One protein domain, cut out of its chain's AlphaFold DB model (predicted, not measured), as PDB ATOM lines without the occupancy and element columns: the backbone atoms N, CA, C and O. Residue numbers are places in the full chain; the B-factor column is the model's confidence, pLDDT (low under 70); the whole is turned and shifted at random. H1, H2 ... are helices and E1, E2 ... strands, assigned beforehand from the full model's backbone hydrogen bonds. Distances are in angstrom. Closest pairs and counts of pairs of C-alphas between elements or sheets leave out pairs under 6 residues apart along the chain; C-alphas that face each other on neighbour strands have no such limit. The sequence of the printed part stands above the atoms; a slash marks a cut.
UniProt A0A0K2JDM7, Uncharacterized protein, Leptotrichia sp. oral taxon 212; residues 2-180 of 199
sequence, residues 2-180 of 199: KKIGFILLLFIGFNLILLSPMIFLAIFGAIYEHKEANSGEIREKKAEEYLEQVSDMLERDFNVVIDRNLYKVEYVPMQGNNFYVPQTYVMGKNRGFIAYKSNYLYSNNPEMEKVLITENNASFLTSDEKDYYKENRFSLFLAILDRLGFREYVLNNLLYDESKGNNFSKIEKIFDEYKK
ATOM      1  N   LYS A   2     -65.370  41.020  25.312       59.03
ATOM      2  CA  LYS A   2     -64.985  40.296  24.073       59.03
ATOM      3  C   LYS A   2     -63.478  40.279  23.726       59.03
ATOM      4  O   LYS A   2     -63.024  39.339  23.089       59.03
ATOM      5  N   LYS A   3     -62.691  41.279  24.155       59.94
ATOM      6  CA  LYS A   3     -61.254  41.391  23.807       59.94
ATOM      7  C   LYS A   3     -60.351  40.387  24.541       59.94
ATOM      8  O   LYS A   3     -59.395  39.898  23.955       59.94
ATOM      9  N   ILE A   4     -60.679  40.050  25.790       69.31
ATOM     10  CA  ILE A   4     -59.888  39.116  26.613       69.31
ATOM     11  C   ILE A   4     -60.028  37.682  26.089       69.31
ATOM     12  O   ILE A   4     -59.032  36.977  25.970       69.31
ATOM     13  N   GLY A   5     -61.240  37.285  25.678       68.69
ATOM     14  CA  GLY A   5     -61.476  35.972  25.071       68.69
ATOM     15  C   GLY A   5     -60.696  35.762  23.769       68.69
ATOM     16  O   GLY A   5     -60.164  34.681  23.557       68.69
ATOM     17  N   PHE A   6     -60.557  36.801  22.937       73.44
ATOM     18  CA  PHE A   6     -59.796  36.731  21.683       73.44
ATOM     19  C   PHE A   6     -58.283  36.574  21.907       73.44
ATOM     20  O   PHE A   6     -57.639  35.777  21.231       73.44
ATOM     21  N   ILE A   7     -57.722  37.281  22.896       73.62
ATOM     22  CA  ILE A   7     -56.305  37.155  23.271       73.62
ATOM     23  C   ILE A   7     -56.019  35.758  23.835       73.62
ATOM     24  O   ILE A   7     -55.011  35.157  23.477       73.62
ATOM     25  N   LEU A   8     -56.923  35.209  24.654       70.50
ATOM     26  CA  LEU A   8     -56.791  33.849  25.186       70.50
ATOM     27  C   LEU A   8     -56.821  32.795  24.064       70.50
ATOM     28  O   LEU A   8     -56.040  31.849  24.082       70.50
ATOM     29  N   LEU A   9     -57.686  32.989  23.064       70.44
ATOM     30  CA  LEU A   9     -57.815  32.105  21.902       70.44
ATOM     31  C   LEU A   9     -56.567  32.141  21.011       70.44
ATOM     32  O   LEU A   9     -56.103  31.091  20.570       70.44
ATOM     33  N   LEU A  10     -55.980  33.326  20.804       72.19
ATOM     34  CA  LEU A  10     -54.691  33.471  20.125       72.19
ATOM     35  C   LEU A  10     -53.558  32.815  20.913       72.19
ATOM     36  O   LEU A  10     -52.728  32.143  20.317       72.19
ATOM     37  N   PHE A  11     -53.536  32.957  22.240       71.00
ATOM     38  CA  PHE A  11     -52.504  32.353  23.083       71.00
ATOM     39  C   PHE A  11     -52.580  30.819  23.062       71.00
ATOM     40  O   PHE A  11     -51.560  30.154  22.904       71.00
ATOM     41  N   ILE A  12     -53.783  30.244  23.145       70.50
ATOM     42  CA  ILE A  12     -54.007  28.791  23.043       70.50
ATOM     43  C   ILE A  12     -53.652  28.285  21.639       70.50
ATOM     44  O   ILE A  12     -52.938  27.292  21.511       70.50
ATOM     45  N   GLY A  13     -54.085  28.990  20.589       65.56
ATOM     46  CA  GLY A  13     -53.747  28.657  19.205       65.56
ATOM     47  C   GLY A  13     -52.241  28.707  18.938       65.56
ATOM     48  O   GLY A  13     -51.696  27.788  18.337       65.56
ATOM     49  N   PHE A  14     -51.546  29.725  19.448       65.94
ATOM     50  CA  PHE A  14     -50.099  29.882  19.289       65.94
ATOM     51  C   PHE A  14     -49.313  28.802  20.045       65.94
ATOM     52  O   PHE A  14     -48.356  28.252  19.506       65.94
ATOM     53  N   ASN A  15     -49.752  28.425  21.252       64.56
ATOM     54  CA  ASN A  15     -49.145  27.317  21.997       64.56
ATOM     55  C   ASN A  15     -49.369  25.965  21.306       64.56
ATOM     56  O   ASN A  15     -48.432  25.181  21.222       64.56
ATOM     57  N   LEU A  16     -50.554  25.701  20.742       63.88
ATOM     58  CA  LEU A  16     -50.822  24.488  19.953       63.88
ATOM     59  C   LEU A  16     -49.973  24.422  18.673       63.88
ATOM     60  O   LEU A  16     -49.470  23.355  18.317       63.88
ATOM     61  N   ILE A  17     -49.768  25.565  18.010       70.31
ATOM     62  CA  ILE A  17     -48.910  25.681  16.822       70.31
ATOM     63  C   ILE A  17     -47.435  25.453  17.170       70.31
ATOM     64  O   ILE A  17     -46.724  24.900  16.344       70.31
ATOM     65  N   LEU A  18     -46.969  25.831  18.365       64.19
ATOM     66  CA  LEU A  18     -45.586  25.603  18.812       64.19
ATOM     67  C   LEU A  18     -45.353  24.200  19.398       64.19
ATOM     68  O   LEU A  18     -44.255  23.659  19.266       64.19
ATOM     69  N   LEU A  19     -46.377  23.589  20.002       66.25
ATOM     70  CA  LEU A  19     -46.302  22.227  20.542       66.25
ATOM     71  C   LEU A  19     -46.178  21.185  19.421       66.25
ATOM     72  O   LEU A  19     -45.464  20.195  19.562       66.25
ATOM     73  N   SER A  20     -46.852  21.427  18.295       74.00
ATOM     74  CA  SER A  20     -46.867  20.531  17.137       74.00
ATOM     75  C   SER A  20     -45.453  20.268  16.569       74.00
ATOM     76  O   SER A  20     -45.045  19.107  16.553       74.00
ATOM     77  N   PRO A  21     -44.634  21.281  16.213       76.12
ATOM     78  CA  PRO A  21     -43.254  21.094  15.763       76.12
ATOM     79  C   PRO A  21     -42.367  20.341  16.755       76.12
ATOM     80  O   PRO A  21     -41.565  19.518  16.328       76.12
ATOM     81  N   MET A  22     -42.508  20.578  18.066       77.19
ATOM     82  CA  MET A  22     -41.715  19.853  19.068       77.19
ATOM     83  C   MET A  22     -42.077  18.368  19.120       77.19
ATOM     84  O   MET A  22     -41.186  17.525  19.193       77.19
ATOM     85  N   ILE A  23     -43.368  18.038  19.034       77.62
ATOM     86  CA  ILE A  23     -43.836  16.649  18.962       77.62
ATOM     87  C   ILE A  23     -43.330  15.990  17.675       77.62
ATOM     88  O   ILE A  23     -42.842  14.863  17.716       77.62
ATOM     89  N   PHE A  24     -43.368  16.698  16.543       74.88
ATOM     90  CA  PHE A  24     -42.802  16.202  15.289       74.88
ATOM     91  C   PHE A  24     -41.296  15.949  15.393       74.88
ATOM     92  O   PHE A  24     -40.846  14.882  14.989       74.88
ATOM     93  N   LEU A  25     -40.520  16.868  15.971       77.00
ATOM     94  CA  LEU A  25     -39.080  16.683  16.174       77.00
ATOM     95  C   LEU A  25     -38.774  15.493  17.091       77.00
ATOM     96  O   LEU A  25     -37.867  14.724  16.791       77.00
ATOM     97  N   ALA A  26     -39.556  15.295  18.155       74.00
ATOM     98  CA  ALA A  26     -39.407  14.144  19.044       74.00
ATOM     99  C   ALA A  26     -39.715  12.813  18.332       74.00
ATOM    100  O   ALA A  26     -38.966  11.848  18.476       74.00
ATOM    101  N   ILE A  27     -40.775  12.765  17.514       75.50
ATOM    102  CA  ILE A  27     -41.124  11.582  16.712       75.50
ATOM    103  C   ILE A  27     -40.041  11.304  15.661       75.50
ATOM    104  O   ILE A  27     -39.624  10.159  15.502       75.50
ATOM    105  N   PHE A  28     -39.550  12.334  14.967       72.12
ATOM    106  CA  PHE A  28     -38.466  12.185  13.994       72.12
ATOM    107  C   PHE A  28     -37.158  11.728  14.648       72.12
ATOM    108  O   PHE A  28     -36.494  10.860  14.088       72.12
ATOM    109  N   GLY A  29     -36.818  12.257  15.828       69.88
ATOM    110  CA  GLY A  29     -35.662  11.820  16.611       69.88
ATOM    111  C   GLY A  29     -35.753  10.341  16.979       69.88
ATOM    112  O   GLY A  29     -34.848   9.577  16.658       69.88
ATOM    113  N   ALA A  30     -36.892   9.907  17.524       67.00
ATOM    114  CA  ALA A  30     -37.117   8.507  17.879       67.00
ATOM    115  C   ALA A  30     -37.081   7.565  16.660       67.00
ATOM    116  O   ALA A  30     -36.515   6.476  16.732       67.00
ATOM    117  N   ILE A  31     -37.649   7.976  15.517       71.62
ATOM    118  CA  ILE A  31     -37.588   7.200  14.266       71.62
ATOM    119  C   ILE A  31     -36.147   7.106  13.753       71.62
ATOM    120  O   ILE A  31     -35.742   6.045  13.275       71.62
ATOM    121  N   TYR A  32     -35.384   8.198  13.823       67.94
ATOM    122  CA  TYR A  32     -33.997   8.235  13.370       67.94
ATOM    123  C   TYR A  32     -33.104   7.344  14.238       67.94
ATOM    124  O   TYR A  32     -32.442   6.466  13.693       67.94
ATOM    125  N   GLU A  33     -33.167   7.486  15.563       63.03
ATOM    126  CA  GLU A  33     -32.422   6.650  16.514       63.03
ATOM    127  C   GLU A  33     -32.781   5.167  16.363       63.03
ATOM    128  O   GLU A  33     -31.897   4.318  16.271       63.03
ATOM    129  N   HIS A  34     -34.071   4.838  16.245       64.38
ATOM    130  CA  HIS A  34     -34.514   3.461  16.024       64.38
ATOM    131  C   HIS A  34     -34.022   2.900  14.683       64.38
ATOM    132  O   HIS A  34     -33.661   1.728  14.585       64.38
ATOM    133  N   LYS A  35     -33.989   3.716  13.623       66.06
ATOM    134  CA  LYS A  35     -33.456   3.310  12.316       66.06
ATOM    135  C   LYS A  35     -31.941   3.119  12.369       66.06
ATOM    136  O   LYS A  35     -31.435   2.177  11.763       66.06
ATOM    137  N   GLU A  36     -31.225   3.983  13.079       66.44
ATOM    138  CA  GLU A  36     -29.775   3.908  13.248       66.44
ATOM    139  C   GLU A  36     -29.372   2.684  14.079       66.44
ATOM    140  O   GLU A  36     -28.531   1.905  13.629       66.44
ATOM    141  N   ALA A  37     -30.044   2.434  15.206       57.62
ATOM    142  CA  ALA A  37     -29.835   1.252  16.041       57.62
ATOM    143  C   ALA A  37     -30.111  -0.053  15.274       57.62
ATOM    144  O   ALA A  37     -29.234  -0.912  15.200       57.62
ATOM    145  N   ASN A  38     -31.264  -0.156  14.597       66.12
ATOM    146  CA  ASN A  38     -31.568  -1.310  13.741       66.12
ATOM    147  C   ASN A  38     -30.544  -1.473  12.616       66.12
ATOM    148  O   ASN A  38     -30.192  -2.586  12.248       66.12
ATOM    149  N   SER A  39     -30.041  -0.370  12.056       73.31
ATOM    150  CA  SER A  39     -29.006  -0.456  11.030       73.31
ATOM    151  C   SER A  39     -27.689  -1.003  11.586       73.31
ATOM    152  O   SER A  39     -26.977  -1.673  10.849       73.31
ATOM    153  N   GLY A  40     -27.367  -0.740  12.857       78.31
ATOM    154  CA  GLY A  40     -26.225  -1.329  13.559       78.31
ATOM    155  C   GLY A  40     -26.370  -2.831  13.727       78.31
ATOM    156  O   GLY A  40     -25.529  -3.575  13.233       78.31
ATOM    157  N   GLU A  41     -27.480  -3.265  14.317       82.31
ATOM    158  CA  GLU A  41     -27.784  -4.682  14.539       82.31
ATOM    159  C   GLU A  41     -27.810  -5.482  13.225       82.31
ATOM    160  O   GLU A  41     -27.227  -6.561  13.129       82.31
ATOM    161  N   ILE A  42     -28.401  -4.921  12.162       83.38
ATOM    162  CA  ILE A  42     -28.400  -5.536  10.825       83.38
ATOM    163  C   ILE A  42     -26.969  -5.725  10.301       83.38
ATOM    164  O   ILE A  42     -26.672  -6.759   9.702       83.38
ATOM    165  N   ARG A  43     -26.080  -4.746  10.508       83.88
ATOM    166  CA  ARG A  43     -24.678  -4.834  10.072       83.88
ATOM    167  C   ARG A  43     -23.893  -5.860  10.879       83.88
ATOM    168  O   ARG A  43     -23.124  -6.609  10.290       83.88
ATOM    169  N   GLU A  44     -24.081  -5.911  12.194       84.75
ATOM    170  CA  GLU A  44     -23.425  -6.902  13.056       84.75
ATOM    171  C   GLU A  44     -23.847  -8.321  12.682       84.75
ATOM    172  O   GLU A  44     -22.994  -9.162  12.408       84.75
ATOM    173  N   LYS A  45     -25.153  -8.553  12.528       86.88
ATOM    174  CA  LYS A  45     -25.673  -9.844  12.074       86.88
ATOM    175  C   LYS A  45     -25.087 -10.252  10.723       86.88
ATOM    176  O   LYS A  45     -24.671 -11.389  10.534       86.88
ATOM    177  N   LYS A  46     -25.009  -9.313   9.779       83.94
ATOM    178  CA  LYS A  46     -24.433  -9.579   8.460       83.94
ATOM    179  C   LYS A  46     -22.931  -9.867   8.522       83.94
ATOM    180  O   LYS A  46     -22.429 -10.698   7.771       83.94
ATOM    181  N   ALA A  47     -22.208  -9.209   9.424       85.06
ATOM    182  CA  ALA A  47     -20.800  -9.489   9.673       85.06
ATOM    183  C   ALA A  47     -20.587 -10.907  10.237       85.06
ATOM    184  O   ALA A  47     -19.680 -11.611   9.788       85.06
ATOM    185  N   GLU A  48     -21.443 -11.353  11.159       87.88
ATOM    186  CA  GLU A  48     -21.446 -12.731  11.668       87.88
ATOM    187  C   GLU A  48     -21.741 -13.750  10.560       87.88
ATOM    188  O   GLU A  48     -20.999 -14.722  10.415       87.88
ATOM    189  N   GLU A  49     -22.748 -13.489   9.718       87.62
ATOM    190  CA  GLU A  49     -23.075 -14.328   8.556       87.62
ATOM    191  C   GLU A  49     -21.873 -14.474   7.602       87.62
ATOM    192  O   GLU A  49     -21.621 -15.561   7.082       87.62
ATOM    193  N   TYR A  50     -21.083 -13.413   7.390       84.38
ATOM    194  CA  TYR A  50     -19.862 -13.499   6.580       84.38
ATOM    195  C   TYR A  50     -18.784 -14.382   7.214       84.38
ATOM    196  O   TYR A  50     -18.145 -15.163   6.506       84.38
ATOM    197  N   LEU A  51     -18.571 -14.278   8.528       86.62
ATOM    198  CA  LEU A  51     -17.615 -15.132   9.238       86.62
ATOM    199  C   LEU A  51     -18.028 -16.609   9.158       86.62
ATOM    200  O   LEU A  51     -17.173 -17.474   8.967       86.62
ATOM    201  N   GLU A  52     -19.325 -16.893   9.268       89.06
ATOM    202  CA  GLU A  52     -19.874 -18.242   9.125       89.06
ATOM    203  C   GLU A  52     -19.659 -18.791   7.710       89.06
ATOM    204  O   GLU A  52     -19.065 -19.854   7.557       89.06
ATOM    205  N   GLN A  53     -20.000 -18.024   6.669       86.69
ATOM    206  CA  GLN A  53     -19.790 -18.436   5.274       86.69
ATOM    207  C   GLN A  53     -18.323 -18.752   4.954       86.69
ATOM    208  O   GLN A  53     -18.028 -19.719   4.249       86.69
ATOM    209  N   VAL A  54     -17.397 -17.938   5.467       84.25
ATOM    210  CA  VAL A  54     -15.956 -18.172   5.325       84.25
ATOM    211  C   VAL A  54     -15.539 -19.456   6.038       84.25
ATOM    212  O   VAL A  54     -14.812 -20.263   5.458       84.25
ATOM    213  N   SER A  55     -15.995 -19.653   7.277       87.69
ATOM    214  CA  SER A  55     -15.700 -20.854   8.062       87.69
ATOM    215  C   SER A  55     -16.193 -22.113   7.346       87.69
ATOM    216  O   SER A  55     -15.420 -23.050   7.158       87.69
ATOM    217  N   ASP A  56     -17.438 -22.103   6.875       89.38
ATOM    218  CA  ASP A  56     -18.056 -23.224   6.165       89.38
ATOM    219  C   ASP A  56     -17.331 -23.540   4.856       89.38
ATOM    220  O   ASP A  56     -17.163 -24.704   4.492       89.38
ATOM    221  N   MET A  57     -16.882 -22.513   4.130       86.50
ATOM    222  CA  MET A  57     -16.072 -22.688   2.925       86.50
ATOM    223  C   MET A  57     -14.720 -23.330   3.248       86.50
ATOM    224  O   MET A  57     -14.318 -24.269   2.564       86.50
ATOM    225  N   LEU A  58     -14.011 -22.850   4.275       85.50
ATOM    226  CA  LEU A  58     -12.715 -23.409   4.670       85.50
ATOM    227  C   LEU A  58     -12.835 -24.875   5.101       85.50
ATOM    228  O   LEU A  58     -12.009 -25.704   4.711       85.50
ATOM    229  N   GLU A  59     -13.884 -25.214   5.843       89.25
ATOM    230  CA  GLU A  59     -14.136 -26.583   6.277       89.25
ATOM    231  C   GLU A  59     -14.517 -27.480   5.093       89.25
ATOM    232  O   GLU A  59     -13.860 -28.489   4.842       89.25
ATOM    233  N   ARG A  60     -15.517 -27.091   4.299       88.06
ATOM    234  CA  ARG A  60     -16.014 -27.896   3.174       88.06
ATOM    235  C   ARG A  60     -14.980 -28.063   2.060       88.06
ATOM    236  O   ARG A  60     -14.780 -29.171   1.562       88.06
ATOM    237  N   ASP A  61     -14.334 -26.972   1.655       83.81
ATOM    238  CA  ASP A  61     -13.523 -26.939   0.435       83.81
ATOM    239  C   ASP A  61     -12.038 -27.214   0.718       83.81
ATOM    240  O   ASP A  61     -11.299 -27.602  -0.193       83.81
ATOM    241  N   PHE A  62     -11.585 -27.087   1.971       82.50
ATOM    242  CA  PHE A  62     -10.179 -27.278   2.354       82.50
ATOM    243  C   PHE A  62      -9.965 -28.146   3.601       82.50
ATOM    244  O   PHE A  62      -8.815 -28.444   3.917       82.50
ATOM    245  N   ASN A  63     -11.030 -28.613   4.264       84.94
ATOM    246  CA  ASN A  63     -10.960 -29.393   5.504       84.94
ATOM    247  C   ASN A  63     -10.214 -28.655   6.631       84.94
ATOM    248  O   ASN A  63      -9.446 -29.252   7.388       84.94
ATOM    249  N   VAL A  64     -10.412 -27.336   6.715       84.81
ATOM    250  CA  VAL A  64      -9.803 -26.467   7.725       84.81
ATOM    251  C   VAL A  64     -10.881 -25.890   8.627       84.81
ATOM    252  O   VAL A  64     -11.740 -25.143   8.175       84.81
ATOM    253  N   VAL A  65     -10.778 -26.185   9.921       87.06
ATOM    254  CA  VAL A  65     -11.653 -25.617  10.952       87.06
ATOM    255  C   VAL A  65     -10.921 -24.475  11.653       87.06
ATOM    256  O   VAL A  65      -9.827 -24.659  12.195       87.06
ATOM    257  N   ILE A  66     -11.525 -23.287  11.644       84.38
ATOM    258  CA  ILE A  66     -10.992 -22.089  12.301       84.38
ATOM    259  C   ILE A  66     -11.679 -21.839  13.647       84.38
ATOM    260  O   ILE A  66     -12.886 -22.033  13.789       84.38
ATOM    261  N   ASP A  67     -10.922 -21.363  14.638       86.19
ATOM    262  CA  ASP A  67     -11.512 -20.815  15.859       86.19
ATOM    263  C   ASP A  67     -12.055 -19.416  15.564       86.19
ATOM    264  O   ASP A  67     -11.323 -18.422  15.551       86.19
ATOM    265  N   ARG A  68     -13.364 -19.354  15.318       86.38
ATOM    266  CA  ARG A  68     -14.095 -18.123  14.998       86.38
ATOM    267  C   ARG A  68     -13.921 -17.033  16.060       86.38
ATOM    268  O   ARG A  68     -13.943 -15.861  15.708       86.38
ATOM    269  N   ASN A  69     -13.658 -17.381  17.324       86.19
ATOM    270  CA  ASN A  69     -13.482 -16.395  18.400       86.19
ATOM    271  C   ASN A  69     -12.222 -15.531  18.229       86.19
ATOM    272  O   ASN A  69     -12.126 -14.446  18.811       86.19
ATOM    273  N   LEU A  70     -11.251 -16.000  17.441       82.62
ATOM    274  CA  LEU A  70     -10.019 -15.269  17.145       82.62
ATOM    275  C   LEU A  70     -10.188 -14.242  16.022       82.62
ATOM    276  O   LEU A  70      -9.282 -13.438  15.797       82.62
ATOM    277  N   TYR A  71     -11.339 -14.230  15.353       82.75
ATOM    278  CA  TYR A  71     -11.618 -13.406  14.187       82.75
ATOM    279  C   TYR A  71     -12.846 -12.532  14.408       82.75
ATOM    280  O   TYR A  71     -13.711 -12.826  15.230       82.75
ATOM    281  N   LYS A  72     -12.890 -11.414  13.692       83.06
ATOM    282  CA  LYS A  72     -14.033 -10.512  13.647       83.06
ATOM    283  C   LYS A  72     -14.221  -9.999  12.232       83.06
ATOM    284  O   LYS A  72     -13.256  -9.842  11.482       83.06
ATOM    285  N   VAL A  73     -15.465  -9.720  11.890       84.06
ATOM    286  CA  VAL A  73     -15.822  -8.996  10.678       84.06
ATOM    287  C   VAL A  73     -16.447  -7.687  11.133       84.06
ATOM    288  O   VAL A  73     -17.307  -7.676  12.005       84.06
ATOM    289  N   GLU A  74     -15.977  -6.575  10.588       82.19
ATOM    290  CA  GLU A  74     -16.444  -5.242  10.955       82.19
ATOM    291  C   GLU A  74     -16.988  -4.537   9.726       82.19
ATOM    292  O   GLU A  74     -16.371  -4.554   8.662       82.19
ATOM    293  N   TYR A  75     -18.134  -3.881   9.868       80.12
ATOM    294  CA  TYR A  75     -18.610  -2.989   8.824       80.12
ATOM    295  C   TYR A  75     -17.672  -1.787   8.684       80.12
ATOM    296  O   TYR A  75     -17.352  -1.106   9.659       80.12
ATOM    297  N   VAL A  76     -17.292  -1.492   7.447       75.38
ATOM    298  CA  VAL A  76     -16.549  -0.295   7.076       75.38
ATOM    299  C   VAL A  76     -17.437   0.554   6.168       75.38
ATOM    300  O   VAL A  76     -17.872   0.083   5.114       75.38
ATOM    301  N   PRO A  77     -17.735   1.808   6.539       69.12
ATOM    302  CA  PRO A  77     -18.443   2.710   5.649       69.12
ATOM    303  C   PRO A  77     -17.507   3.149   4.519       69.12
ATOM    304  O   PRO A  77     -16.466   3.758   4.765       69.12
ATOM    305  N   MET A  78     -17.879   2.883   3.266       63.84
ATOM    306  CA  MET A  78     -17.236   3.541   2.128       63.84
ATOM    307  C   MET A  78     -17.783   4.966   1.989       63.84
ATOM    308  O   MET A  78     -18.993   5.186   2.016       63.84
ATOM    309  N   GLN A  79     -16.895   5.945   1.814       55.75
ATOM    310  CA  GLN A  79     -17.296   7.288   1.398       55.75
ATOM    311  C   GLN A  79     -17.379   7.324  -0.129       55.75
ATOM    312  O   GLN A  79     -16.379   7.137  -0.818       55.75
ATOM    313  N   GLY A  80     -18.576   7.556  -0.664       52.66
ATOM    314  CA  GLY A  80     -18.802   7.753  -2.092       52.66
ATOM    315  C   GLY A  80     -19.791   8.889  -2.332       52.66
ATOM    316  O   GLY A  80     -20.736   9.058  -1.570       52.66
ATOM    317  N   ASN A  81     -19.601   9.645  -3.416       52.22
ATOM    318  CA  ASN A  81     -20.471  10.767  -3.808       52.22
ATOM    319  C   ASN A  81     -21.842  10.335  -4.388       52.22
ATOM    320  O   ASN A  81     -22.574  11.182  -4.893       52.22
ATOM    321  N   ASN A  82     -22.195   9.042  -4.351       47.53
ATOM    322  CA  ASN A  82     -23.388   8.487  -5.002       47.53
ATOM    323  C   ASN A  82     -24.437   7.974  -4.004       47.53
ATOM    324  O   ASN A  82     -24.109   7.458  -2.941       47.53
ATOM    325  N   PHE A  83     -25.710   8.048  -4.414       48.69
ATOM    326  CA  PHE A  83     -26.908   7.692  -3.635       48.69
ATOM    327  C   PHE A  83     -27.013   6.213  -3.203       48.69
ATOM    328  O   PHE A  83     -27.891   5.876  -2.412       48.69
ATOM    329  N   TYR A  84     -26.129   5.334  -3.683       52.84
ATOM    330  CA  TYR A  84     -26.018   3.951  -3.221       52.84
ATOM    331  C   TYR A  84     -24.543   3.570  -3.113       52.84
ATOM    332  O   TYR A  84     -23.854   3.416  -4.124       52.84
ATOM    333  N   VAL A  85     -24.056   3.447  -1.880       56.81
ATOM    334  CA  VAL A  85     -22.718   2.937  -1.592       56.81
ATOM    335  C   VAL A  85     -22.886   1.498  -1.100       56.81
ATOM    336  O   VAL A  85     -23.601   1.303  -0.113       56.81
ATOM    337  N   PRO A  86     -22.293   0.491  -1.772       59.72
ATOM    338  CA  PRO A  86     -22.347  -0.891  -1.304       59.72
ATOM    339  C   PRO A  86     -21.854  -0.961   0.141       59.72
ATOM    340  O   PRO A  86     -20.850  -0.322   0.470       59.72
ATOM    341  N   GLN A  87     -22.527  -1.725   1.006       67.19
ATOM    342  CA  GLN A  87     -21.962  -1.945   2.333       67.19
ATOM    343  C   GLN A  87     -20.683  -2.759   2.188       67.19
ATOM    344  O   GLN A  87     -20.623  -3.723   1.415       67.19
ATOM    345  N   THR A  88     -19.659  -2.358   2.931       71.00
ATOM    346  CA  THR A  88     -18.400  -3.082   2.940       71.00
ATOM    347  C   THR A  88     -18.076  -3.586   4.319       71.00
ATOM    348  O   THR A  88     -18.365  -2.934   5.316       71.00
ATOM    349  N   TYR A  89     -17.489  -4.767   4.354       76.12
ATOM    350  CA  TYR A  89     -17.119  -5.464   5.567       76.12
ATOM    351  C   TYR A  89     -15.645  -5.806   5.487       76.12
ATOM    352  O   TYR A  89     -15.135  -6.105   4.411       76.12
ATOM    353  N   VAL A  90     -14.961  -5.743   6.616       75.94
ATOM    354  CA  VAL A  90     -13.553  -6.077   6.734       75.94
ATOM    355  C   VAL A  90     -13.389  -7.199   7.733       75.94
ATOM    356  O   VAL A  90     -13.760  -7.063   8.895       75.94
ATOM    357  N   MET A  91     -12.812  -8.301   7.271       77.31
ATOM    358  CA  MET A  91     -12.391  -9.397   8.133       77.31
ATOM    359  C   MET A  91     -11.014  -9.098   8.726       77.31
ATOM    360  O   MET A  91     -10.130  -8.607   8.026       77.31
ATOM    361  N   GLY A  92     -10.837  -9.396  10.010       72.75
ATOM    362  CA  GLY A  92      -9.569  -9.241  10.710       72.75
ATOM    363  C   GLY A  92      -9.509 -10.038  12.014       72.75
ATOM    364  O   GLY A  92     -10.459 -10.707  12.416       72.75
ATOM    365  N   LYS A  93      -8.366  -9.965  12.694       73.81
ATOM    366  CA  LYS A  93      -8.104 -10.667  13.963       73.81
ATOM    367  C   LYS A  93      -8.773  -9.921  15.136       73.81
ATOM    368  O   LYS A  93      -8.683  -8.697  15.234       73.81
ATOM    369  N   ASN A  94      -9.449 -10.645  16.033       66.56
ATOM    370  CA  ASN A  94     -10.201 -10.089  17.172       66.56
ATOM    371  C   ASN A  94      -9.293  -9.747  18.371       66.56
ATOM    372  O   ASN A  94      -9.522  -8.775  19.088       66.56
ATOM    373  N   ARG A  95      -8.227 -10.532  18.592       55.94
ATOM    374  CA  ARG A  95      -7.313 -10.378  19.735       55.94
ATOM    375  C   ARG A  95      -5.857 -10.550  19.324       55.94
ATOM    376  O   ARG A  95      -5.381 -11.671  19.207       55.94
ATOM    377  N   GLY A  96      -5.148  -9.430  19.207       57.78
ATOM    378  CA  GLY A  96      -3.690  -9.405  19.116       57.78
ATOM    379  C   GLY A  96      -3.091 -10.090  17.883       57.78
ATOM    380  O   GLY A  96      -3.757 -10.716  17.063       57.78
ATOM    381  N   PHE A  97      -1.784  -9.911  17.745       57.25
ATOM    382  CA  PHE A  97      -0.985 -10.477  16.670       57.25
ATOM    383  C   PHE A  97      -0.747 -11.975  16.922       57.25
ATOM    384  O   PHE A  97      -0.169 -12.341  17.946       57.25
ATOM    385  N   ILE A  98      -1.167 -12.846  15.998       66.00
ATOM    386  CA  ILE A  98      -0.766 -14.260  16.010       66.00
ATOM    387  C   ILE A  98       0.626 -14.322  15.383       66.00
ATOM    388  O   ILE A  98       0.745 -14.298  14.168       66.00
ATOM    389  N   ALA A  99       1.684 -14.375  16.188       70.56
ATOM    390  CA  ALA A  99       3.024 -14.574  15.643       70.56
ATOM    391  C   ALA A  99       3.160 -15.984  15.055       70.56
ATOM    392  O   ALA A  99       2.636 -16.951  15.617       70.56
ATOM    393  N   TYR A 100       3.887 -16.121  13.947       75.00
ATOM    394  CA  TYR A 100       4.266 -17.439  13.448       75.00
ATOM    395  C   TYR A 100       5.151 -18.166  14.466       75.00
ATOM    396  O   TYR A 100       6.025 -17.567  15.090       75.00
ATOM    397  N   LYS A 101       4.945 -19.478  14.604       82.12
ATOM    398  CA  LYS A 101       5.851 -20.367  15.351       82.12
ATOM    399  C   LYS A 101       7.151 -20.636  14.583       82.12
ATOM    400  O   LYS A 101       8.152 -20.988  15.196       82.12
ATOM    401  N   SER A 102       7.119 -20.499  13.256       78.50
ATOM    402  CA  SER A 102       8.285 -20.705  12.397       78.50
ATOM    403  C   SER A 102       9.281 -19.558  12.496       78.50
ATOM    404  O   SER A 102       8.878 -18.398  12.534       78.50
ATOM    405  N   ASN A 103      10.572 -19.867  12.381       77.38
ATOM    406  CA  ASN A 103      11.615 -18.843  12.241       77.38
ATOM    407  C   ASN A 103      11.676 -18.227  10.833       77.38
ATOM    408  O   ASN A 103      12.429 -17.280  10.601       77.38
ATOM    409  N   TYR A 104      10.925 -18.784   9.882       72.50
ATOM    410  CA  TYR A 104      10.992 -18.444   8.459       72.50
ATOM    411  C   TYR A 104       9.786 -17.678   7.941       72.50
ATOM    412  O   TYR A 104       9.861 -17.032   6.896       72.50
ATOM    413  N   LEU A 105       8.668 -17.771   8.653       74.06
ATOM    414  CA  LEU A 105       7.435 -17.091   8.304       74.06
ATOM    415  C   LEU A 105       7.330 -15.826   9.149       74.06
ATOM    416  O   LEU A 105       7.518 -15.857  10.362       74.06
ATOM    417  N   TYR A 106       7.024 -14.710   8.504       67.81
ATOM    418  CA  TYR A 106       6.795 -13.428   9.155       67.81
ATOM    419  C   TYR A 106       5.418 -12.923   8.748       67.81
ATOM    420  O   TYR A 106       5.004 -13.113   7.602       67.81
ATOM    421  N   SER A 107       4.687 -12.302   9.676       62.19
ATOM    422  CA  SER A 107       3.464 -11.607   9.274       62.19
ATOM    423  C   SER A 107       3.828 -10.418   8.417       62.19
ATOM    424  O   SER A 107       4.787  -9.689   8.695       62.19
ATOM    425  N   ASN A 108       3.002 -10.187   7.411       53.31
ATOM    426  CA  ASN A 108       2.970  -8.898   6.753       53.31
ATOM    427  C   ASN A 108       2.338  -7.865   7.703       53.31
ATOM    428  O   ASN A 108       1.677  -8.215   8.680       53.31
ATOM    429  N   ASN A 109       2.616  -6.582   7.462       53.72
ATOM    430  CA  ASN A 109       2.174  -5.477   8.314       53.72
ATOM    431  C   ASN A 109       0.656  -5.592   8.621       53.72
ATOM    432  O   ASN A 109      -0.119  -5.655   7.666       53.72
ATOM    433  N   PRO A 110       0.216  -5.589   9.899       51.38
ATOM    434  CA  PRO A 110      -1.193  -5.758  10.285       51.38
ATOM    435  C   PRO A 110      -2.153  -4.722   9.674       51.38
ATOM    436  O   PRO A 110      -3.358  -4.956   9.626       51.38
ATOM    437  N   GLU A 111      -1.644  -3.592   9.175       49.06
ATOM    438  CA  GLU A 111      -2.446  -2.610   8.432       49.06
ATOM    439  C   GLU A 111      -2.833  -3.063   7.009       49.06
ATOM    440  O   GLU A 111      -3.777  -2.519   6.441       49.06
ATOM    441  N   MET A 112      -2.145  -4.060   6.435       45.50
ATOM    442  CA  MET A 112      -2.399  -4.571   5.077       45.50
ATOM    443  C   MET A 112      -3.465  -5.681   5.013       45.50
ATOM    444  O   MET A 112      -3.902  -6.029   3.922       45.50
ATOM    445  N   GLU A 113      -3.918  -6.223   6.147       51.25
ATOM    446  CA  GLU A 113      -4.848  -7.368   6.214       51.25
ATOM    447  C   GLU A 113      -6.320  -6.952   6.386       51.25
ATOM    448  O   GLU A 113      -7.089  -7.600   7.089       51.25
ATOM    449  N   LYS A 114      -6.744  -5.842   5.775       54.75
ATOM    450  CA  LYS A 114      -8.160  -5.455   5.768       54.75
ATOM    451  C   LYS A 114      -8.788  -5.795   4.426       54.75
ATOM    452  O   LYS A 114      -8.710  -5.013   3.480       54.75
ATOM    453  N   VAL A 115      -9.424  -6.960   4.336       58.50
ATOM    454  CA  VAL A 115     -10.111  -7.375   3.104       58.50
ATOM    455  C   VAL A 115     -11.488  -6.779   3.033       58.50
ATOM    456  O   VAL A 115     -12.345  -7.130   3.834       58.50
ATOM    457  N   LEU A 116     -11.717  -5.956   2.017       59.38
ATOM    458  CA  LEU A 116     -13.050  -5.500   1.658       59.38
ATOM    459  C   LEU A 116     -13.879  -6.652   1.074       59.38
ATOM    460  O   LEU A 116     -13.629  -7.125  -0.032       59.38
ATOM    461  N   ILE A 117     -14.905  -7.055   1.813       63.44
ATOM    462  CA  ILE A 117     -15.995  -7.920   1.371       63.44
ATOM    463  C   ILE A 117     -17.175  -7.004   1.034       63.44
ATOM    464  O   ILE A 117     -17.589  -6.187   1.856       63.44
ATOM    465  N   THR A 118     -17.704  -7.107  -0.186       58.53
ATOM    466  CA  THR A 118     -18.825  -6.269  -0.650       58.53
ATOM    467  C   THR A 118     -20.103  -7.094  -0.761       58.53
ATOM    468  O   THR A 118     -20.052  -8.261  -1.153       58.53
ATOM    469  N   GLU A 119     -21.259  -6.491  -0.466       53.84
ATOM    470  CA  GLU A 119     -22.560  -7.189  -0.468       53.84
ATOM    471  C   GLU A 119     -22.883  -7.924  -1.771       53.84
ATOM    472  O   GLU A 119     -23.460  -9.007  -1.738       53.84
ATOM    473  N   ASN A 120     -22.480  -7.360  -2.911       49.50
ATOM    474  CA  ASN A 120     -22.793  -7.897  -4.238       49.50
ATOM    475  C   ASN A 120     -21.753  -8.903  -4.748       49.50
ATOM    476  O   ASN A 120     -21.910  -9.454  -5.834       49.50
ATOM    477  N   ASN A 121     -20.678  -9.119  -3.989       53.59
ATOM    478  CA  ASN A 121     -19.537  -9.922  -4.399       53.59
ATOM    479  C   ASN A 121     -19.056 -10.759  -3.207       53.59
ATOM    480  O   ASN A 121     -17.904 -10.673  -2.796       53.59
ATOM    481  N   ALA A 122     -19.933 -11.627  -2.682       51.59
ATOM    482  CA  ALA A 122     -19.594 -12.658  -1.683       51.59
ATOM    483  C   ALA A 122     -18.503 -13.647  -2.164       51.59
ATOM    484  O   ALA A 122     -18.120 -14.587  -1.476       51.59
ATOM    485  N   SER A 123     -18.001 -13.440  -3.378       58.75
ATOM    486  CA  SER A 123     -16.802 -14.052  -3.892       58.75
ATOM    487  C   SER A 123     -15.567 -13.479  -3.193       58.75
ATOM    488  O   SER A 123     -15.151 -12.358  -3.471       58.75
ATOM    489  N   PHE A 124     -14.922 -14.284  -2.346       65.81
ATOM    490  CA  PHE A 124     -13.644 -13.933  -1.707       65.81
ATOM    491  C   PHE A 124     -12.487 -13.770  -2.706       65.81
ATOM    492  O   PHE A 124     -11.405 -13.337  -2.328       65.81
ATOM    493  N   LEU A 125     -12.705 -14.116  -3.977       64.69
ATOM    494  CA  LEU A 125     -11.760 -14.000  -5.088       64.69
ATOM    495  C   LEU A 125     -12.408 -13.266  -6.263       64.69
ATOM    496  O   LEU A 125     -13.607 -13.413  -6.496       64.69
ATOM    497  N   THR A 126     -11.649 -12.501  -7.035       66.88
ATOM    498  CA  THR A 126     -12.141 -11.951  -8.306       66.88
ATOM    499  C   THR A 126     -12.311 -13.074  -9.338       66.88
ATOM    500  O   THR A 126     -11.831 -14.195  -9.141       66.88
ATOM    501  N   SER A 127     -13.018 -12.809 -10.441       66.38
ATOM    502  CA  SER A 127     -13.113 -13.752 -11.571       66.38
ATOM    503  C   SER A 127     -11.730 -14.185 -12.055       66.38
ATOM    504  O   SER A 127     -11.470 -15.374 -12.215       66.38
ATOM    505  N   ASP A 128     -10.834 -13.213 -12.187       64.81
ATOM    506  CA  ASP A 128      -9.503 -13.402 -12.751       64.81
ATOM    507  C   ASP A 128      -8.632 -14.252 -11.821       64.81
ATOM    508  O   ASP A 128      -7.891 -15.124 -12.269       64.81
ATOM    509  N   GLU A 129      -8.773 -14.073 -10.504       67.00
ATOM    510  CA  GLU A 129      -8.097 -14.904  -9.505       67.00
ATOM    511  C   GLU A 129      -8.635 -16.333  -9.490       67.00
ATOM    512  O   GLU A 129      -7.859 -17.282  -9.389       67.00
ATOM    513  N   LYS A 130      -9.955 -16.516  -9.617       67.12
ATOM    514  CA  LYS A 130     -10.542 -17.859  -9.700       67.12
ATOM    515  C   LYS A 130     -10.008 -18.625 -10.899       67.12
ATOM    516  O   LYS A 130      -9.690 -19.799 -10.748       67.12
ATOM    517  N   ASP A 131      -9.896 -17.972 -12.051       68.88
ATOM    518  CA  ASP A 131      -9.343 -18.593 -13.252       68.88
ATOM    519  C   ASP A 131      -7.834 -18.838 -13.120       68.88
ATOM    520  O   ASP A 131      -7.363 -19.919 -13.471       68.88
ATOM    521  N   TYR A 132      -7.091 -17.903 -12.522       67.88
ATOM    522  CA  TYR A 132      -5.658 -18.057 -12.264       67.88
ATOM    523  C   TYR A 132      -5.340 -19.244 -11.339       67.88
ATOM    524  O   TYR A 132      -4.374 -19.974 -11.560       67.88
ATOM    525  N   TYR A 133      -6.162 -19.473 -10.313       67.81
ATOM    526  CA  TYR A 133      -5.960 -20.544  -9.334       67.81
ATOM    527  C   TYR A 133      -6.744 -21.830  -9.635       67.81
ATOM    528  O   TYR A 133      -6.637 -22.802  -8.883       67.81
ATOM    529  N   LYS A 134      -7.505 -21.864 -10.733       66.75
ATOM    530  CA  LYS A 134      -8.448 -22.936 -11.086       66.75
ATOM    531  C   LYS A 134      -7.824 -24.327 -11.109       66.75
ATOM    532  O   LYS A 134      -8.476 -25.300 -10.741       66.75
ATOM    533  N   GLU A 135      -6.564 -24.415 -11.521       68.75
ATOM    534  CA  GLU A 135      -5.854 -25.688 -11.670       68.75
ATOM    535  C   GLU A 135      -5.037 -26.089 -10.433       68.75
ATOM    536  O   GLU A 135      -4.549 -27.216 -10.356       68.75
ATOM    537  N   ASN A 136      -4.901 -25.214  -9.429       78.94
ATOM    538  CA  ASN A 136      -4.097 -25.492  -8.242       78.94
ATOM    539  C   ASN A 136      -4.850 -25.160  -6.949       78.94
ATOM    540  O   ASN A 136      -4.797 -24.041  -6.436       78.94
ATOM    541  N   ARG A 137      -5.486 -26.191  -6.373       77.62
ATOM    542  CA  ARG A 137      -6.210 -26.117  -5.091       77.62
ATOM    543  C   ARG A 137      -5.353 -25.556  -3.955       77.62
ATOM    544  O   ARG A 137      -5.883 -24.855  -3.101       77.62
ATOM    545  N   PHE A 138      -4.052 -25.846  -3.932       77.62
ATOM    546  CA  PHE A 138      -3.154 -25.348  -2.890       77.62
ATOM    547  C   PHE A 138      -2.852 -23.855  -3.062       77.62
ATOM    548  O   PHE A 138      -2.895 -23.109  -2.089       77.62
ATOM    549  N   SER A 139      -2.626 -23.389  -4.291       78.06
ATOM    550  CA  SER A 139      -2.464 -21.953  -4.557       78.06
ATOM    551  C   SER A 139      -3.744 -21.173  -4.256       78.06
ATOM    552  O   SER A 139      -3.677 -20.118  -3.631       78.06
ATOM    553  N   LEU A 140      -4.906 -21.721  -4.633       79.75
ATOM    554  CA  LEU A 140      -6.216 -21.161  -4.296       79.75
ATOM    555  C   LEU A 140      -6.390 -21.024  -2.780       79.75
ATOM    556  O   LEU A 140      -6.796 -19.976  -2.287       79.75
ATOM    557  N   PHE A 141      -6.051 -22.086  -2.048       81.62
ATOM    558  CA  PHE A 141      -6.093 -22.114  -0.594       81.62
ATOM    559  C   PHE A 141      -5.217 -21.017   0.014       81.62
ATOM    560  O   PHE A 141      -5.714 -20.212   0.794       81.62
ATOM    561  N   LEU A 142      -3.942 -20.937  -0.380       78.38
ATOM    562  CA  LEU A 142      -3.026 -19.912   0.123       78.38
ATOM    563  C   LEU A 142      -3.529 -18.495  -0.174       78.38
ATOM    564  O   LEU A 142      -3.516 -17.665   0.728       78.38
ATOM    565  N   ALA A 143      -4.044 -18.238  -1.379       75.94
ATOM    566  CA  ALA A 143      -4.592 -16.933  -1.746       75.94
ATOM    567  C   ALA A 143      -5.795 -16.533  -0.875       75.94
ATOM    568  O   ALA A 143      -5.903 -15.381  -0.455       75.94
ATOM    569  N   ILE A 144      -6.683 -17.484  -0.562       78.62
ATOM    570  CA  ILE A 144      -7.812 -17.264   0.354       78.62
ATOM    571  C   ILE A 144      -7.309 -16.960   1.769       78.62
ATOM    572  O   ILE A 144      -7.812 -16.030   2.400       78.62
ATOM    573  N   LEU A 145      -6.317 -17.710   2.266       79.88
ATOM    574  CA  LEU A 145      -5.744 -17.487   3.596       79.88
ATOM    575  C   LEU A 145      -5.051 -16.129   3.714       79.88
ATOM    576  O   LEU A 145      -5.226 -15.455   4.727       79.88
ATOM    577  N   ASP A 146      -4.262 -15.763   2.703       75.06
ATOM    578  CA  ASP A 146      -3.534 -14.495   2.631       75.06
ATOM    579  C   ASP A 146      -4.493 -13.319   2.582       75.06
ATOM    580  O   ASP A 146      -4.317 -12.350   3.313       75.06
ATOM    581  N   ARG A 147      -5.537 -13.419   1.752       74.06
ATOM    582  CA  ARG A 147      -6.571 -12.399   1.693       74.06
ATOM    583  C   ARG A 147      -7.222 -12.294   3.068       74.06
ATOM    584  O   ARG A 147      -7.052 -11.295   3.742       74.06
ATOM    585  N   LEU A 148      -7.904 -13.329   3.537       76.00
ATOM    586  CA  LEU A 148      -8.759 -13.237   4.722       76.00
ATOM    587  C   LEU A 148      -8.006 -13.157   6.073       76.00
ATOM    588  O   LEU A 148      -8.645 -13.147   7.123       76.00
ATOM    589  N   GLY A 149      -6.668 -13.097   6.075       76.44
ATOM    590  CA  GLY A 149      -5.856 -12.960   7.291       76.44
ATOM    591  C   GLY A 149      -5.788 -14.234   8.146       76.44
ATOM    592  O   GLY A 149      -5.587 -14.175   9.363       76.44
ATOM    593  N   PHE A 150      -5.982 -15.407   7.536       79.81
ATOM    594  CA  PHE A 150      -5.938 -16.705   8.226       79.81
ATOM    595  C   PHE A 150      -4.568 -17.369   8.208       79.81
ATOM    596  O   PHE A 150      -4.383 -18.386   8.883       79.81
ATOM    597  N   ARG A 151      -3.611 -16.848   7.436       79.75
ATOM    598  CA  ARG A 151      -2.361 -17.560   7.158       79.75
ATOM    599  C   ARG A 151      -1.583 -17.912   8.423       79.75
ATOM    600  O   ARG A 151      -1.159 -19.055   8.556       79.75
ATOM    601  N   GLU A 152      -1.461 -17.005   9.388       79.62
ATOM    602  CA  GLU A 152      -0.768 -17.277  10.652       79.62
ATOM    603  C   GLU A 152      -1.428 -18.394  11.439       79.62
ATOM    604  O   GLU A 152      -0.767 -19.352  11.832       79.62
ATOM    605  N   TYR A 153      -2.738 -18.281  11.660       81.62
ATOM    606  CA  TYR A 153      -3.491 -19.264  12.425       81.62
ATOM    607  C   TYR A 153      -3.421 -20.631  11.761       81.62
ATOM    608  O   TYR A 153      -3.117 -21.625  12.419       81.62
ATOM    609  N   VAL A 154      -3.674 -20.689  10.457       81.50
ATOM    610  CA  VAL A 154      -3.716 -21.955   9.740       81.50
ATOM    611  C   VAL A 154      -2.330 -22.573   9.684       81.50
ATOM    612  O   VAL A 154      -2.194 -23.725  10.061       81.50
ATOM    613  N   LEU A 155      -1.276 -21.840   9.321       80.31
ATOM    614  CA  LEU A 155       0.065 -22.427   9.279       80.31
ATOM    615  C   LEU A 155       0.563 -22.821  10.681       80.31
ATOM    616  O   LEU A 155       1.190 -23.872  10.826       80.31
ATOM    617  N   ASN A 156       0.227 -22.068  11.732       82.00
ATOM    618  CA  ASN A 156       0.585 -22.430  13.105       82.00
ATOM    619  C   ASN A 156      -0.150 -23.661  13.639       82.00
ATOM    620  O   ASN A 156       0.425 -24.378  14.453       82.00
ATOM    621  N   ASN A 157      -1.406 -23.877  13.247       79.75
ATOM    622  CA  ASN A 157      -2.211 -25.010  13.717       79.75
ATOM    623  C   ASN A 157      -2.156 -26.219  12.770       79.75
ATOM    624  O   ASN A 157      -2.464 -27.331  13.180       79.75
ATOM    625  N   LEU A 158      -1.756 -26.021  11.513       77.50
ATOM    626  CA  LEU A 158      -1.656 -27.078  10.507       77.50
ATOM    627  C   LEU A 158      -0.228 -27.609  10.375       77.50
ATOM    628  O   LEU A 158      -0.037 -28.819  10.415       77.50
ATOM    629  N   LEU A 159       0.770 -26.728  10.231       75.69
ATOM    630  CA  LEU A 159       2.176 -27.131  10.087       75.69
ATOM    631  C   LEU A 159       2.872 -27.247  11.443       75.69
ATOM    632  O   LEU A 159       3.624 -28.191  11.675       75.69
ATOM    633  N   TYR A 160       2.597 -26.304  12.347       77.94
ATOM    634  CA  TYR A 160       3.243 -26.222  13.658       77.94
ATOM    635  C   TYR A 160       2.331 -26.682  14.805       77.94
ATOM    636  O   TYR A 160       2.258 -26.043  15.861       77.94
ATOM    637  N   ASP A 161       1.681 -27.834  14.628       79.19
ATOM    638  CA  ASP A 161       1.002 -28.575  15.701       79.19
ATOM    639  C   ASP A 161       1.546 -30.016  15.831       79.19
ATOM    640  O   ASP A 161       1.254 -30.875  14.995       79.19
ATOM    641  N   GLU A 162       2.352 -30.289  16.870       82.38
ATOM    642  CA  GLU A 162       2.940 -31.620  17.111       82.38
ATOM    643  C   GLU A 162       1.872 -32.644  17.509       82.38
ATOM    644  O   GLU A 162       2.035 -33.837  17.251       82.38
ATOM    645  N   SER A 163       0.741 -32.197  18.074       81.88
ATOM    646  CA  SER A 163      -0.361 -33.086  18.464       81.88
ATOM    647  C   SER A 163      -1.024 -33.760  17.259       81.88
ATOM    648  O   SER A 163      -1.650 -34.810  17.398       81.88
ATOM    649  N   LYS A 164      -0.841 -33.195  16.058       79.44
ATOM    650  CA  LYS A 164      -1.285 -33.762  14.776       79.44
ATOM    651  C   LYS A 164      -0.244 -34.681  14.128       79.44
ATOM    652  O   LYS A 164      -0.451 -35.134  13.007       79.44
ATOM    653  N   GLY A 165       0.867 -34.966  14.814       79.50
ATOM    654  CA  GLY A 165       1.951 -35.815  14.311       79.50
ATOM    655  C   GLY A 165       2.979 -35.085  13.441       79.50
ATOM    656  O   GLY A 165       3.853 -35.731  12.861       79.50
ATOM    657  N   ASN A 166       2.907 -33.752  13.354       82.00
ATOM    658  CA  ASN A 166       3.929 -32.952  12.684       82.00
ATOM    659  C   ASN A 166       5.216 -32.905  13.519       82.00
ATOM    660  O   ASN A 166       5.175 -32.916  14.745       82.00
ATOM    661  N   ASN A 167       6.374 -32.811  12.860       85.94
ATOM    662  CA  ASN A 167       7.666 -32.674  13.534       85.94
ATOM    663  C   ASN A 167       8.297 -31.327  13.174       85.94
ATOM    664  O   ASN A 167       8.798 -31.154  12.061       85.94
ATOM    665  N   PHE A 168       8.294 -30.390  14.123       86.44
ATOM    666  CA  PHE A 168       8.720 -29.012  13.856       86.44
ATOM    667  C   PHE A 168      10.195 -28.943  13.505       86.44
ATOM    668  O   PHE A 168      10.567 -28.243  12.574       86.44
ATOM    669  N   SER A 169      11.026 -29.725  14.196       84.62
ATOM    670  CA  SER A 169      12.460 -29.779  13.920       84.62
ATOM    671  C   SER A 169      12.743 -30.247  12.493       84.62
ATOM    672  O   SER A 169      13.609 -29.682  11.831       84.62
ATOM    673  N   LYS A 170      11.994 -31.230  11.978       85.00
ATOM    674  CA  LYS A 170      12.120 -31.664  10.579       85.00
ATOM    675  C   LYS A 170      11.663 -30.582   9.603       85.00
ATOM    676  O   LYS A 170      12.337 -30.383   8.601       85.00
ATOM    677  N   ILE A 171      10.559 -29.892   9.888       82.06
ATOM    678  CA  ILE A 171      10.055 -28.800   9.040       82.06
ATOM    679  C   ILE A 171      11.065 -27.643   8.992       82.06
ATOM    680  O   ILE A 171      11.450 -27.202   7.913       82.06
ATOM    681  N   GLU A 172      11.555 -27.198  10.146       83.56
ATOM    682  CA  GLU A 172      12.562 -26.136  10.244       83.56
ATOM    683  C   GLU A 172      13.880 -26.546   9.577       83.56
ATOM    684  O   GLU A 172      14.476 -25.742   8.864       83.56
ATOM    685  N   LYS A 173      14.288 -27.818   9.701       84.31
ATOM    686  CA  LYS A 173      15.469 -28.345   9.007       84.31
ATOM    687  C   LYS A 173      15.319 -28.290   7.485       84.31
ATOM    688  O   LYS A 173      16.278 -27.938   6.805       84.31
ATOM    689  N   ILE A 174      14.136 -28.601   6.949       80.31
ATOM    690  CA  ILE A 174      13.853 -28.431   5.517       80.31
ATOM    691  C   ILE A 174      14.068 -26.961   5.131       80.31
ATOM    692  O   ILE A 174      14.786 -26.676   4.178       80.31
ATOM    693  N   PHE A 175      13.527 -26.008   5.895       79.12
ATOM    694  CA  PHE A 175      13.756 -24.586   5.622       79.12
ATOM    695  C   PHE A 175      15.235 -24.167   5.742       79.12
ATOM    696  O   PHE A 175      15.708 -23.388   4.911       79.12
ATOM    697  N   ASP A 176      15.990 -24.713   6.703       80.31
ATOM    698  CA  ASP A 176      17.442 -24.499   6.824       80.31
ATOM    699  C   ASP A 176      18.204 -25.000   5.588       80.31
ATOM    700  O   ASP A 176      19.143 -24.341   5.136       80.31
ATOM    701  N   GLU A 177      17.797 -26.129   5.006       80.12
ATOM    702  CA  GLU A 177      18.397 -26.675   3.781       80.12
ATOM    703  C   GLU A 177      18.168 -25.744   2.575       80.12
ATOM    704  O   GLU A 177      19.066 -25.570   1.745       80.12
ATOM    705  N   TYR A 178      17.022 -25.056   2.524       70.69
ATOM    706  CA  TYR A 178      16.672 -24.110   1.457       70.69
ATOM    707  C   TYR A 178      17.151 -22.663   1.684       70.69
ATOM    708  O   TYR A 178      17.057 -21.853   0.758       70.69
ATOM    709  N   LYS A 179      17.759 -22.310   2.832       61.00
ATOM    710  CA  LYS A 179      18.363 -20.971   3.071       61.00
ATOM    711  C   LYS A 179      19.401 -20.549   2.020       61.00
ATOM    712  O   LYS A 179      19.739 -19.370   1.941       61.00
ATOM    713  N   LYS A 180      19.929 -21.486   1.226       48.81
ATOM    714  CA  LYS A 180      20.888 -21.206   0.145       48.81
ATOM    715  C   LYS A 180      20.257 -20.658  -1.143       48.81
ATOM    716  O   LYS A 180      20.998 -20.303  -2.056       48.81
TER     717      LYS A 180
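Overview. This is residues 2 to 180 of the 199 residues of an uncharacterized protein of Leptotrichia sp. oral taxon 212 (UniProt A0A0K2JDM7). One very long helix, H1, makes the long axis: its residues 2 to 39 stick out as an arm, and its residues 40 to 54 pack on one face of a small antiparallel sheet, E1 E2 E3, in the body at the arm's end. The short helices H2, H3 and H4 turn steep corners there, H3 grazing the sheet with residues 146 to 148, and H5 sits alone at the end of the body far from the arm. The printed part has 179 residues, with five named helices and three named strands in the order H1 E1 E2 E3 H2 H3 H4 H5, and its class is mostly helix. The whole is extended, with a radius of gyration of the C-alphas of 27.8 A and spans of 108 by 33 by 30 A.

Arrangement. H1, residues 2 to 62, is on the sheet of E1, residues 71 to 76, E2, residues 88 to 93, and E3, residues 115 to 118, at a height over the sheet of 11.9 A. This makes two layers, a helix on one face of a sheet. H1 lies over E1 and E2, slantwise to the strands at 40 degrees to E1 on the local plane; the closest C-alphas of H1 and E1 are those of Ala 47 and Val 73, 5.1 A apart. The strands form a meander, each the antiparallel neighbour of the one before. In the hairpin E1 and E2, N 74 and O 90 are within hydrogen-bond range at 2.8 A; in the hairpin E2 and E3, N 117 and O 89 are at 2.8 A. H2, residues 127 to 133, and H3, residues 137 to 148, only just touch, only at the corner, with 3 pairs of C-alphas within 8 A, the closest Tyr 133 and Leu 140 at 5.1 A. H3 and H4, residues 151 to 158, likewise only just touch at the corner alone, with 3 such pairs, the closest C-alphas being those of Leu 145 and Arg 151, 4.9 A apart. H5, residues 168 to 178, is apart from H4. Every O i to N i+4 pair is within hydrogen-bond range in H2, H3, H4 and H5, and 54 of 57 in H1.

Along the chain. H1 is 89.7 A long, from C-alpha 2 at (-64.985, 40.296, 24.073) to C-alpha 62 at (-10.179, -27.278, 2.354). E1, E2 and E3 measure 15.7 A, 16.9 A and 9.6 A. H2, H3, H4 and H5 measure 10.1 A, 16.4 A, 10.1 A and 15.5 A, and H5 ends with C-alpha 178 at (16.672, -24.110, 1.457).

Size, cuts and confidence. The C-alphas of Lys 2 and Glu 177, the two farthest apart, are 108.9 A from each other, and the printed part has no cut. The links E1 to E2 and E2 to E3 are long. The mean pLDDT of the printed part is 72.7, with 67 residues under 70, among them 77 to 87 and 106 to 135.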